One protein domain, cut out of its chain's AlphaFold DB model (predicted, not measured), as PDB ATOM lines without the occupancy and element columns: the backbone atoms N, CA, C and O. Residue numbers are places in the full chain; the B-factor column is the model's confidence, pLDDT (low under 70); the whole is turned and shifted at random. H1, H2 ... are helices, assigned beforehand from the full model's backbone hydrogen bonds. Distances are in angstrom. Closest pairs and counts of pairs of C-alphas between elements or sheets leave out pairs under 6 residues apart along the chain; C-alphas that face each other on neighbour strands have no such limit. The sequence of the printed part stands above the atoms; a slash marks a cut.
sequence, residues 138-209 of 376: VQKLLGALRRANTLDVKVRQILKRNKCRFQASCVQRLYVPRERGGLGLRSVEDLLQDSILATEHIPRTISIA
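Overview. This is residues 138 to 209 of the 376 residues of an uncharacterized protein of Anisakis simplex (UniProt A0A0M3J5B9). One long helix, H1, has a shorter helix, H3, folded back beside it, running opposite ways and in contact over only part of its length. A looping link with the four-residue H2 joins them, and residues 197 to 209, of which 197 to 200 belong to H3, stick out as a free end. The printed part has 72 residues with three named helices, in the order H1, H2, H3, and no named strand; the class is all helix. The whole is loose, with a radius of gyration of the C-alphas of 15.4 A, and elongated, spanning 47 by 27 by 20 A.

Along the chain. Find C-alpha 138 at (192.526, 129.535, 152.309); from there H1, residues 138 to 161, runs 34.6 A to C-alpha 161 at (160.937, 143.094, 155.817). Next look for H2, residues 172 to 175. H3, residues 188 to 200, then runs 18.1 A and ends at C-alpha 200, at (194.316, 127.704, 164.435).

Arrangement. Look first at Ala 148 and Glu 189, whose C-alphas, 5.0 A apart, are the closest of H1 and H3. The two helices touch, with residues 145 to 152 of H1 and 188 to 193 of H3 alone. They run opposite ways at a shallow tilt of 28 degrees. H2 is apart from H1 and from H3. In H1 and H3 every O i to N i+4 pair is within hydrogen-bond range; H2 is too short for such a pair.

Size, cuts and confidence. The two C-alphas farthest apart, those of Ala 168 and Thr 205, are 47.8 A from each other. The printed part has no cut. The link from H1 to H2 is short, and that from H2 to H3, residues 176 to 187, is long. Check the B-factor column: pLDDT is under 70 at residues 138 to 139 and 198 to 209.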
ATOM      1  N   VAL A 138     192.862 128.096 152.346       66.12
ATOM      2  CA  VAL A 138     192.526 129.535 152.309       66.12
ATOM      3  C   VAL A 138     191.351 129.816 151.365       66.12
ATOM      4  O   VAL A 138     190.443 130.566 151.709       66.12
ATOM      5  N   GLN A 139     191.276 129.155 150.205       68.94
ATOM      6  CA  GLN A 139     190.136 129.319 149.290       68.94
ATOM      7  C   GLN A 139     188.813 128.794 149.877       68.94
ATOM      8  O   GLN A 139     187.775 129.440 149.717       68.94
ATOM      9  N   LYS A 140     188.828 127.657 150.591       74.12
ATOM     10  CA  LYS A 140     187.648 127.146 151.312       74.12
ATOM     11  C   LYS A 140     187.233 128.089 152.445       74.12
ATOM     12  O   LYS A 140     186.033 128.318 152.613       74.12
ATOM     13  N   LEU A 141     188.205 128.672 153.149       78.56
ATOM     14  CA  LEU A 141     188.021 129.645 154.229       78.56
ATOM     15  C   LEU A 141     187.384 130.948 153.727       78.56
ATOM     16  O   LEU A 141     186.310 131.333 154.185       78.56
ATOM     17  N   LEU A 142     187.972 131.566 152.700       78.81
ATOM     18  CA  LEU A 142     187.423 132.739 152.013       78.81
ATOM     19  C   LEU A 142     186.031 132.445 151.433       78.81
ATOM     20  O   LEU A 142     185.141 133.293 151.476       78.81
ATOM     21  N   GLY A 143     185.809 131.229 150.928       84.38
ATOM     22  CA  GLY A 143     184.489 130.757 150.516       84.38
ATOM     23  C   GLY A 143     183.482 130.689 151.672       84.38
ATOM     24  O   GLY A 143     182.317 131.033 151.478       84.38
ATOM     25  N   ALA A 144     183.909 130.275 152.867       85.31
ATOM     26  CA  ALA A 144     183.073 130.241 154.066       85.31
ATOM     27  C   ALA A 144     182.743 131.650 154.580       85.31
ATOM     28  O   ALA A 144     181.566 131.938 154.795       85.31
ATOM     29  N   LEU A 145     183.726 132.553 154.651       87.56
ATOM     30  CA  LEU A 145     183.528 133.962 155.024       87.56
ATOM     31  C   LEU A 145     182.550 134.673 154.072       87.56
ATOM     32  O   LEU A 145     181.589 135.302 154.517       87.56
ATOM     33  N   ARG A 146     182.681 134.466 152.752       89.50
ATOM     34  CA  ARG A 146     181.709 134.973 151.760       89.50
ATOM     35  C   ARG A 146     180.288 134.447 152.002       89.50
ATOM     36  O   ARG A 146     179.324 135.199 151.839       89.50
ATOM     37  N   ARG A 147     180.129 133.172 152.390       90.06
ATOM     38  CA  ARG A 147     178.816 132.597 152.749       90.06
ATOM     39  C   ARG A 147     178.269 133.186 154.052       90.06
ATOM     40  O   ARG A 147     177.079 133.489 154.089       90.06
ATOM     41  N   ALA A 148     179.111 133.402 155.064       90.94
ATOM     42  CA  ALA A 148     178.730 134.040 156.324       90.94
ATOM     43  C   ALA A 148     178.203 135.468 156.093       90.94
ATOM     44  O   ALA A 148     177.069 135.768 156.462       90.94
ATOM     45  N   ASN A 149     178.936 136.296 155.343       91.81
ATOM     46  CA  ASN A 149     178.485 137.640 154.963       91.81
ATOM     47  C   ASN A 149     177.175 137.606 154.145       91.81
ATOM     48  O   ASN A 149     176.249 138.380 154.391       91.81
ATOM     49  N   THR A 150     177.039 136.650 153.215       93.81
ATOM     50  CA  THR A 150     175.797 136.454 152.439       93.81
ATOM     51  C   THR A 150     174.602 136.113 153.337       93.81
ATOM     52  O   THR A 150     173.495 136.607 153.101       93.81
ATOM     53  N   LEU A 151     174.804 135.297 154.376       92.81
ATOM     54  CA  LEU A 151     173.779 135.005 155.377       92.81
ATOM     55  C   LEU A 151     173.428 136.264 156.181       92.81
ATOM     56  O   LEU A 151     172.250 136.593 156.303       92.81
ATOM     57  N   ASP A 152     174.424 137.026 156.625       92.81
ATOM     58  CA  ASP A 152     174.229 138.293 157.335       92.81
ATOM     59  C   ASP A 152     173.457 139.334 156.500       92.81
ATOM     60  O   ASP A 152     172.571 140.030 157.005       92.81
ATOM     61  N   VAL A 153     173.709 139.418 155.187       93.69
ATOM     62  CA  VAL A 153     172.891 140.224 154.259       93.69
ATOM     63  C   VAL A 153     171.430 139.765 154.275       93.69
ATOM     64  O   VAL A 153     170.539 140.612 154.386       93.69
ATOM     65  N   LYS A 154     171.166 138.455 154.203       94.88
ATOM     66  CA  LYS A 154     169.801 137.901 154.221       94.88
ATOM     67  C   LYS A 154     169.094 138.140 155.559       94.88
ATOM     68  O   LYS A 154     167.948 138.583 155.553       94.88
ATOM     69  N   VAL A 155     169.775 137.956 156.693       92.00
ATOM     70  CA  VAL A 155     169.238 138.272 158.031       92.00
ATOM     71  C   VAL A 155     168.842 139.750 158.111       92.00
ATOM     72  O   VAL A 155     167.714 140.072 158.489       92.00
ATOM     73  N   ARG A 156     169.704 140.667 157.650       93.44
ATOM     74  CA  ARG A 156     169.391 142.108 157.589       93.44
ATOM     75  C   ARG A 156     168.193 142.420 156.680       93.44
ATOM     76  O   ARG A 156     167.406 143.308 157.009       93.44
ATOM     77  N   GLN A 157     168.021 141.701 155.569       93.62
ATOM     78  CA  GLN A 157     166.842 141.829 154.700       93.62
ATOM     79  C   GLN A 157     165.557 141.339 155.386       93.62
ATOM     80  O   GLN A 157     164.535 142.017 155.283       93.62
ATOM     81  N   ILE A 158     165.602 140.223 156.121       94.62
ATOM     82  CA  ILE A 158     164.464 139.689 156.891       94.62
ATOM     83  C   ILE A 158     164.050 140.673 157.997       94.62
ATOM     84  O   ILE A 158     162.879 141.045 158.076       94.62
ATOM     85  N   LEU A 159     165.007 141.185 158.781       92.44
ATOM     86  CA  LEU A 159     164.755 142.198 159.818       92.44
ATOM     87  C   LEU A 159     164.139 143.485 159.246       92.44
ATOM     88  O   LEU A 159     163.271 144.089 159.873       92.44
ATOM     89  N   LYS A 160     164.553 143.897 158.041       91.25
ATOM     90  CA  LYS A 160     163.939 145.024 157.323       91.25
ATOM     91  C   LYS A 160     162.500 144.706 156.895       91.25
ATOM     92  O   LYS A 160     161.621 145.549 157.054       91.25
ATOM     93  N   ARG A 161     162.253 143.511 156.343       94.12
ATOM     94  CA  ARG A 161     160.937 143.094 155.817       94.12
ATOM     95  C   ARG A 161     159.881 143.010 156.923       94.12
ATOM     96  O   ARG A 161     158.765 143.471 156.720       94.12
ATOM     97  N   ASN A 162     160.278 142.533 158.103       94.31
ATOM     98  CA  ASN A 162     159.439 142.449 159.303       94.31
ATOM     99  C   ASN A 162     159.395 143.750 160.132       94.31
ATOM    100  O   ASN A 162     158.909 143.743 161.258       94.31
ATOM    101  N   LYS A 163     159.916 144.872 159.611       90.94
ATOM    102  CA  LYS A 163     159.989 146.186 160.288       90.94
ATOM    103  C   LYS A 163     160.779 146.216 161.614       90.94
ATOM    104  O   LYS A 163     160.872 147.275 162.225       90.94
ATOM    105  N   CYS A 164     161.450 145.129 162.003       85.19
ATOM    106  CA  CYS A 164     162.353 145.064 163.162       85.19
ATOM    107  C   CYS A 164     163.567 146.006 163.038       85.19
ATOM    108  O   CYS A 164     164.255 146.274 164.021       85.19
ATOM    109  N   ARG A 165     163.872 146.491 161.825       84.81
ATOM    110  CA  ARG A 165     164.941 147.461 161.568       84.81
ATOM    111  C   ARG A 165     164.601 148.395 160.402       84.81
ATOM    112  O   ARG A 165     164.269 147.941 159.308       84.81
ATOM    113  N   PHE A 166     164.800 149.700 160.590       83.81
ATOM    114  CA  PHE A 166     164.646 150.693 159.523       83.81
ATOM    115  C   PHE A 166     165.760 150.600 158.468       83.81
ATOM    116  O   PHE A 166     166.931 150.370 158.783       83.81
ATOM    117  N   GLN A 167     165.413 150.863 157.204       80.50
ATOM    118  CA  GLN A 167     166.352 150.824 156.073       80.50
ATOM    119  C   GLN A 167     167.556 151.764 156.245       80.50
ATOM    120  O   GLN A 167     168.657 151.422 155.824       80.50
ATOM    121  N   ALA A 168     167.350 152.930 156.862       85.19
ATOM    122  CA  ALA A 168     168.388 153.937 157.078       85.19
ATOM    123  C   ALA A 168     169.271 153.678 158.318       85.19
ATOM    124  O   ALA A 168     170.252 154.391 158.527       85.19
ATOM    125  N   SER A 169     168.956 152.680 159.155       84.12
ATOM    126  CA  SER A 169     169.750 152.382 160.355       84.12
ATOM    127  C   SER A 169     171.148 151.873 159.992       84.12
ATOM    128  O   SER A 169     171.292 151.009 159.124       84.12
ATOM    129  N   CYS A 170     172.174 152.352 160.705       88.75
ATOM    130  CA  CYS A 170     173.560 151.911 160.532       88.75
ATOM    131  C   CYS A 170     173.708 150.387 160.706       88.75
ATOM    132  O   CYS A 170     173.103 149.797 161.600       88.75
ATOM    133  N   VAL A 171     174.525 149.745 159.860       90.31
ATOM    134  CA  VAL A 171     174.793 148.296 159.931       90.31
ATOM    135  C   VAL A 171     175.533 147.921 161.208       90.31
ATOM    136  O   VAL A 171     175.094 146.990 161.873       90.31
ATOM    137  N   GLN A 172     176.551 148.689 161.599       88.94
ATOM    138  CA  GLN A 172     177.348 148.425 162.801       88.94
ATOM    139  C   GLN A 172     176.495 148.390 164.077       88.94
ATOM    140  O   GLN A 172     176.705 147.526 164.916       88.94
ATOM    141  N   ARG A 173     175.459 149.238 164.199       89.19
ATOM    142  CA  ARG A 173     174.569 149.255 165.380       89.19
ATOM    143  C   ARG A 173     173.857 147.916 165.629       89.19
ATOM    144  O   ARG A 173     173.459 147.648 166.755       89.19
ATOM    145  N   LEU A 174     173.702 147.069 164.607       91.56
ATOM    146  CA  LEU A 174     173.152 145.722 164.781       91.56
ATOM    147  C   LEU A 174     174.099 144.810 165.577       91.56
ATOM    148  O   LEU A 174     173.620 144.010 166.377       91.56
ATOM    149  N   TYR A 175     175.406 144.972 165.358       92.69
ATOM    150  CA  TYR A 175     176.463 144.093 165.861       92.69
ATOM    151  C   TYR A 175     177.200 144.629 167.095       92.69
ATOM    152  O   TYR A 175     177.883 143.892 167.794       92.69
ATOM    153  N   VAL A 176     177.046 145.922 167.389       89.12
ATOM    154  CA  VAL A 176     177.530 146.519 168.638       89.12
ATOM    155  C   VAL A 176     176.761 145.912 169.834       89.12
ATOM    156  O   VAL A 176     175.534 145.762 169.739       89.12
ATOM    157  N   PRO A 177     177.437 145.586 170.956       88.00
ATOM    158  CA  PRO A 177     176.796 145.120 172.190       88.00
ATOM    159  C   PRO A 177     175.734 146.085 172.734       88.00
ATOM    160  O   PRO A 177     175.743 147.284 172.430       88.00
ATOM    161  N   ARG A 178     174.807 145.581 173.555       88.81
ATOM    162  CA  ARG A 178     173.693 146.397 174.071       88.81
ATOM    163  C   ARG A 178     174.178 147.440 175.073       88.81
ATOM    164  O   ARG A 178     173.715 148.575 175.022       88.81
ATOM    165  N   GLU A 179     175.181 147.100 175.880       90.19
ATOM    166  CA  GLU A 179     175.858 148.019 176.813       90.19
ATOM    167  C   GLU A 179     176.468 149.234 176.088       90.19
ATOM    168  O   GLU A 179     176.592 150.312 176.660       90.19
ATOM    169  N   ARG A 180     176.809 149.080 174.799       88.69
ATOM    170  CA  ARG A 180     177.363 150.132 173.928       88.69
ATOM    171  C   ARG A 180     176.312 150.763 172.992       88.69
ATOM    172  O   ARG A 180     176.666 151.384 171.991       88.69
ATOM    173  N   GLY A 181     175.017 150.601 173.281       84.12
ATOM    174  CA  GLY A 181     173.906 151.217 172.531       84.12
ATOM    175  C   GLY A 181     173.544 150.543 171.197       84.12
ATOM    176  O   GLY A 181     172.778 151.106 170.392       84.12
ATOM    177  N   GLY A 182     174.093 149.353 170.940       90.81
ATOM    178  CA  GLY A 182     173.732 148.502 169.809       90.81
ATOM    179  C   GLY A 182     172.571 147.550 170.108       90.81
ATOM    180  O   GLY A 182     171.862 147.696 171.102       90.81
ATOM    181  N   LEU A 183     172.345 146.584 169.215       86.69
ATOM    182  CA  LEU A 183     171.291 145.568 169.354       86.69
ATOM    183  C   LEU A 183     171.809 144.230 169.914       86.69
ATOM    184  O   LEU A 183     171.001 143.413 170.365       86.69
ATOM    185  N   GLY A 184     173.130 144.028 169.938       88.62
ATOM    186  CA  GLY A 184     173.778 142.846 170.507       88.62
ATOM    187  C   GLY A 184     173.638 141.559 169.690       88.62
ATOM    188  O   GLY A 184     173.809 140.483 170.255       88.62
ATOM    189  N   LEU A 185     173.325 141.629 168.389       91.69
ATOM    190  CA  LEU A 185     173.533 140.459 167.529       91.69
ATOM    191  C   LEU A 185     175.034 140.270 167.303       91.69
ATOM    192  O   LEU A 185     175.778 141.241 167.253       91.69
ATOM    193  N   ARG A 186     175.485 139.034 167.103       90.12
ATOM    194  CA  ARG A 186     176.835 138.782 166.591       90.12
ATOM    195  C   ARG A 186     176.783 138.643 165.073       90.12
ATOM    196  O   ARG A 186     175.820 138.094 164.539       90.12
ATOM    197  N   SER A 187     177.791 139.172 164.391       91.38
ATOM    198  CA  SER A 187     178.008 138.918 162.964       91.38
ATOM    199  C   SER A 187     178.401 137.454 162.796       91.38
ATOM    200  O   SER A 187     179.175 136.915 163.591       91.38
ATOM    201  N   VAL A 188     177.842 136.791 161.786       89.88
ATOM    202  CA  VAL A 188     178.198 135.405 161.456       89.88
ATOM    203  C   VAL A 188     179.600 135.365 160.852       89.88
ATOM    204  O   VAL A 188     180.305 134.374 161.008       89.88
ATOM    205  N   GLU A 189     180.014 136.439 160.176       86.56
ATOM    206  CA  GLU A 189     181.377 136.590 159.667       86.56
ATOM    207  C   GLU A 189     182.380 136.726 160.820       86.56
ATOM    208  O   GLU A 189     183.365 135.992 160.835       86.56
ATOM    209  N   ASP A 190     182.083 137.559 161.823       85.19
ATOM    210  CA  ASP A 190     182.955 137.778 162.988       85.19
ATOM    211  C   ASP A 190     183.045 136.497 163.835       85.19
ATOM    212  O   ASP A 190     184.140 136.033 164.127       85.19
ATOM    213  N   LEU A 191     181.911 135.840 164.128       86.94
ATOM    214  CA  LEU A 191     181.892 134.548 164.831       86.94
ATOM    215  C   LEU A 191     182.670 133.454 164.095       86.94
ATOM    216  O   LEU A 191     183.299 132.606 164.728       86.94
ATOM    217  N   LEU A 192     182.611 133.445 162.761       86.06
ATOM    218  CA  LEU A 192     183.382 132.500 161.968       86.06
ATOM    219  C   LEU A 192     184.879 132.825 162.069       86.06
ATOM    220  O   LEU A 192     185.653 131.903 162.306       86.06
ATOM    221  N   GLN A 193     185.283 134.096 161.975       81.38
ATOM    222  CA  GLN A 193     186.674 134.521 162.188       81.38
ATOM    223  C   GLN A 193     187.177 134.155 163.592       81.38
ATOM    224  O   GLN A 193     188.213 133.504 163.694       81.38
ATOM    225  N   ASP A 194     186.412 134.454 164.645       80.56
ATOM    226  CA  ASP A 194     186.716 134.065 166.028       80.56
ATOM    227  C   ASP A 194     186.921 132.544 166.145       80.56
ATOM    228  O   ASP A 194     187.899 132.082 166.732       80.56
ATOM    229  N   SER A 195     186.034 131.745 165.534       76.38
ATOM    230  CA  SER A 195     186.140 130.278 165.553       76.38
ATOM    231  C   SER A 195     187.347 129.746 164.773       76.38
ATOM    232  O   SER A 195     187.929 128.735 165.163       76.38
ATOM    233  N   ILE A 196     187.758 130.427 163.697       75.62
ATOM    234  CA  ILE A 196     188.950 130.082 162.911       75.62
ATOM    235  C   ILE A 196     190.206 130.380 163.725       75.62
ATOM    236  O   ILE A 196     191.044 129.496 163.859       75.62
ATOM    237  N   LEU A 197     190.303 131.572 164.318       72.19
ATOM    238  CA  LEU A 197     191.423 131.968 165.177       72.19
ATOM    239  C   LEU A 197     191.553 131.031 166.385       72.19
ATOM    240  O   LEU A 197     192.647 130.564 166.689       72.19
ATOM    241  N   ALA A 198     190.430 130.670 167.014       67.06
ATOM    242  CA  ALA A 198     190.407 129.654 168.061       67.06
ATOM    243  C   ALA A 198     190.899 128.286 167.550       67.06
ATOM    244  O   ALA A 198     191.694 127.640 168.220       67.06
ATOM    245  N   THR A 199     190.481 127.855 166.354       62.50
ATOM    246  CA  THR A 199     190.875 126.551 165.781       62.50
ATOM    247  C   THR A 199     192.341 126.515 165.334       62.50
ATOM    248  O   THR A 199     192.991 125.485 165.488       62.50
ATOM    249  N   GLU A 200     192.895 127.610 164.807       58.06
ATOM    250  CA  GLU A 200     194.316 127.704 164.435       58.06
ATOM    251  C   GLU A 200     195.245 127.744 165.660       58.06
ATOM    252  O   GLU A 200     196.397 127.315 165.563       58.06
ATOM    253  N   HIS A 201     194.738 128.181 166.817       51.69
ATOM    254  CA  HIS A 201     195.438 128.103 168.102       51.69
ATOM    255  C   HIS A 201     195.268 126.766 168.845       51.69
ATOM    256  O   HIS A 201     195.971 126.539 169.829       51.69
ATOM    257  N   ILE A 202     194.420 125.843 168.372       45.31
ATOM    258  CA  ILE A 202     194.375 124.468 168.893       45.31
ATOM    259  C   ILE A 202     195.520 123.657 168.252       45.31
ATOM    260  O   ILE A 202     195.573 123.539 167.022       45.31
ATOM    261  N   PRO A 203     196.431 123.048 169.041       42.50
ATOM    262  CA  PRO A 203     197.443 122.138 168.509       42.50
ATOM    263  C   PRO A 203     196.804 121.012 167.680       42.50
ATOM    264  O   PRO A 203     195.753 120.484 168.041       42.50
ATOM    265  N   ARG A 204     197.439 120.625 166.561       41.06
ATOM    266  CA  ARG A 204     196.897 119.680 165.554       41.06
ATOM    267  C   ARG A 204     196.848 118.209 166.016       41.06
ATOM    268  O   ARG A 204     197.303 117.318 165.300       41.06
ATOM    269  N   THR A 205     196.296 117.946 167.193       39.41
ATOM    270  CA  THR A 205     196.254 116.625 167.842       39.41
ATOM    271  C   THR A 205     194.834 116.122 168.119       39.41
ATOM    272  O   THR A 205     194.672 114.972 168.520       39.41
ATOM    273  N   ILE A 206     193.794 116.933 167.884       45.25
ATOM    274  CA  ILE A 206     192.393 116.546 168.121       45.25
ATOM    275  C   ILE A 206     191.738 116.065 166.816       45.25
ATOM    276  O   ILE A 206     191.779 116.735 165.784       45.25
ATOM    277  N   SER A 207     191.133 114.875 166.872       38.94
ATOM    278  CA  SER A 207     190.518 114.198 165.725       38.94
ATOM    279  C   SER A 207     189.314 114.954 165.148       38.94
ATOM    280  O   SER A 207     188.469 115.474 165.877       38.94
ATOM    281  N   ILE A 208     189.187 114.920 163.816       44.38
ATOM    282  CA  ILE A 208     188.117 115.557 163.021       44.38
ATOM    283  C   ILE A 208     186.703 115.131 163.474       44.38
ATOM    284  O   ILE A 208     185.747 115.886 163.293       44.38
ATOM    285  N   ALA A 209     186.563 113.963 164.112       38.12
ATOM    286  CA  ALA A 209     185.290 113.462 164.633       38.12
ATOM    287  C   ALA A 209     184.606 114.424 165.631       38.12
ATOM    288  O   ALA A 209     183.382 114.559 165.600       38.12
TER     289      ALA A 209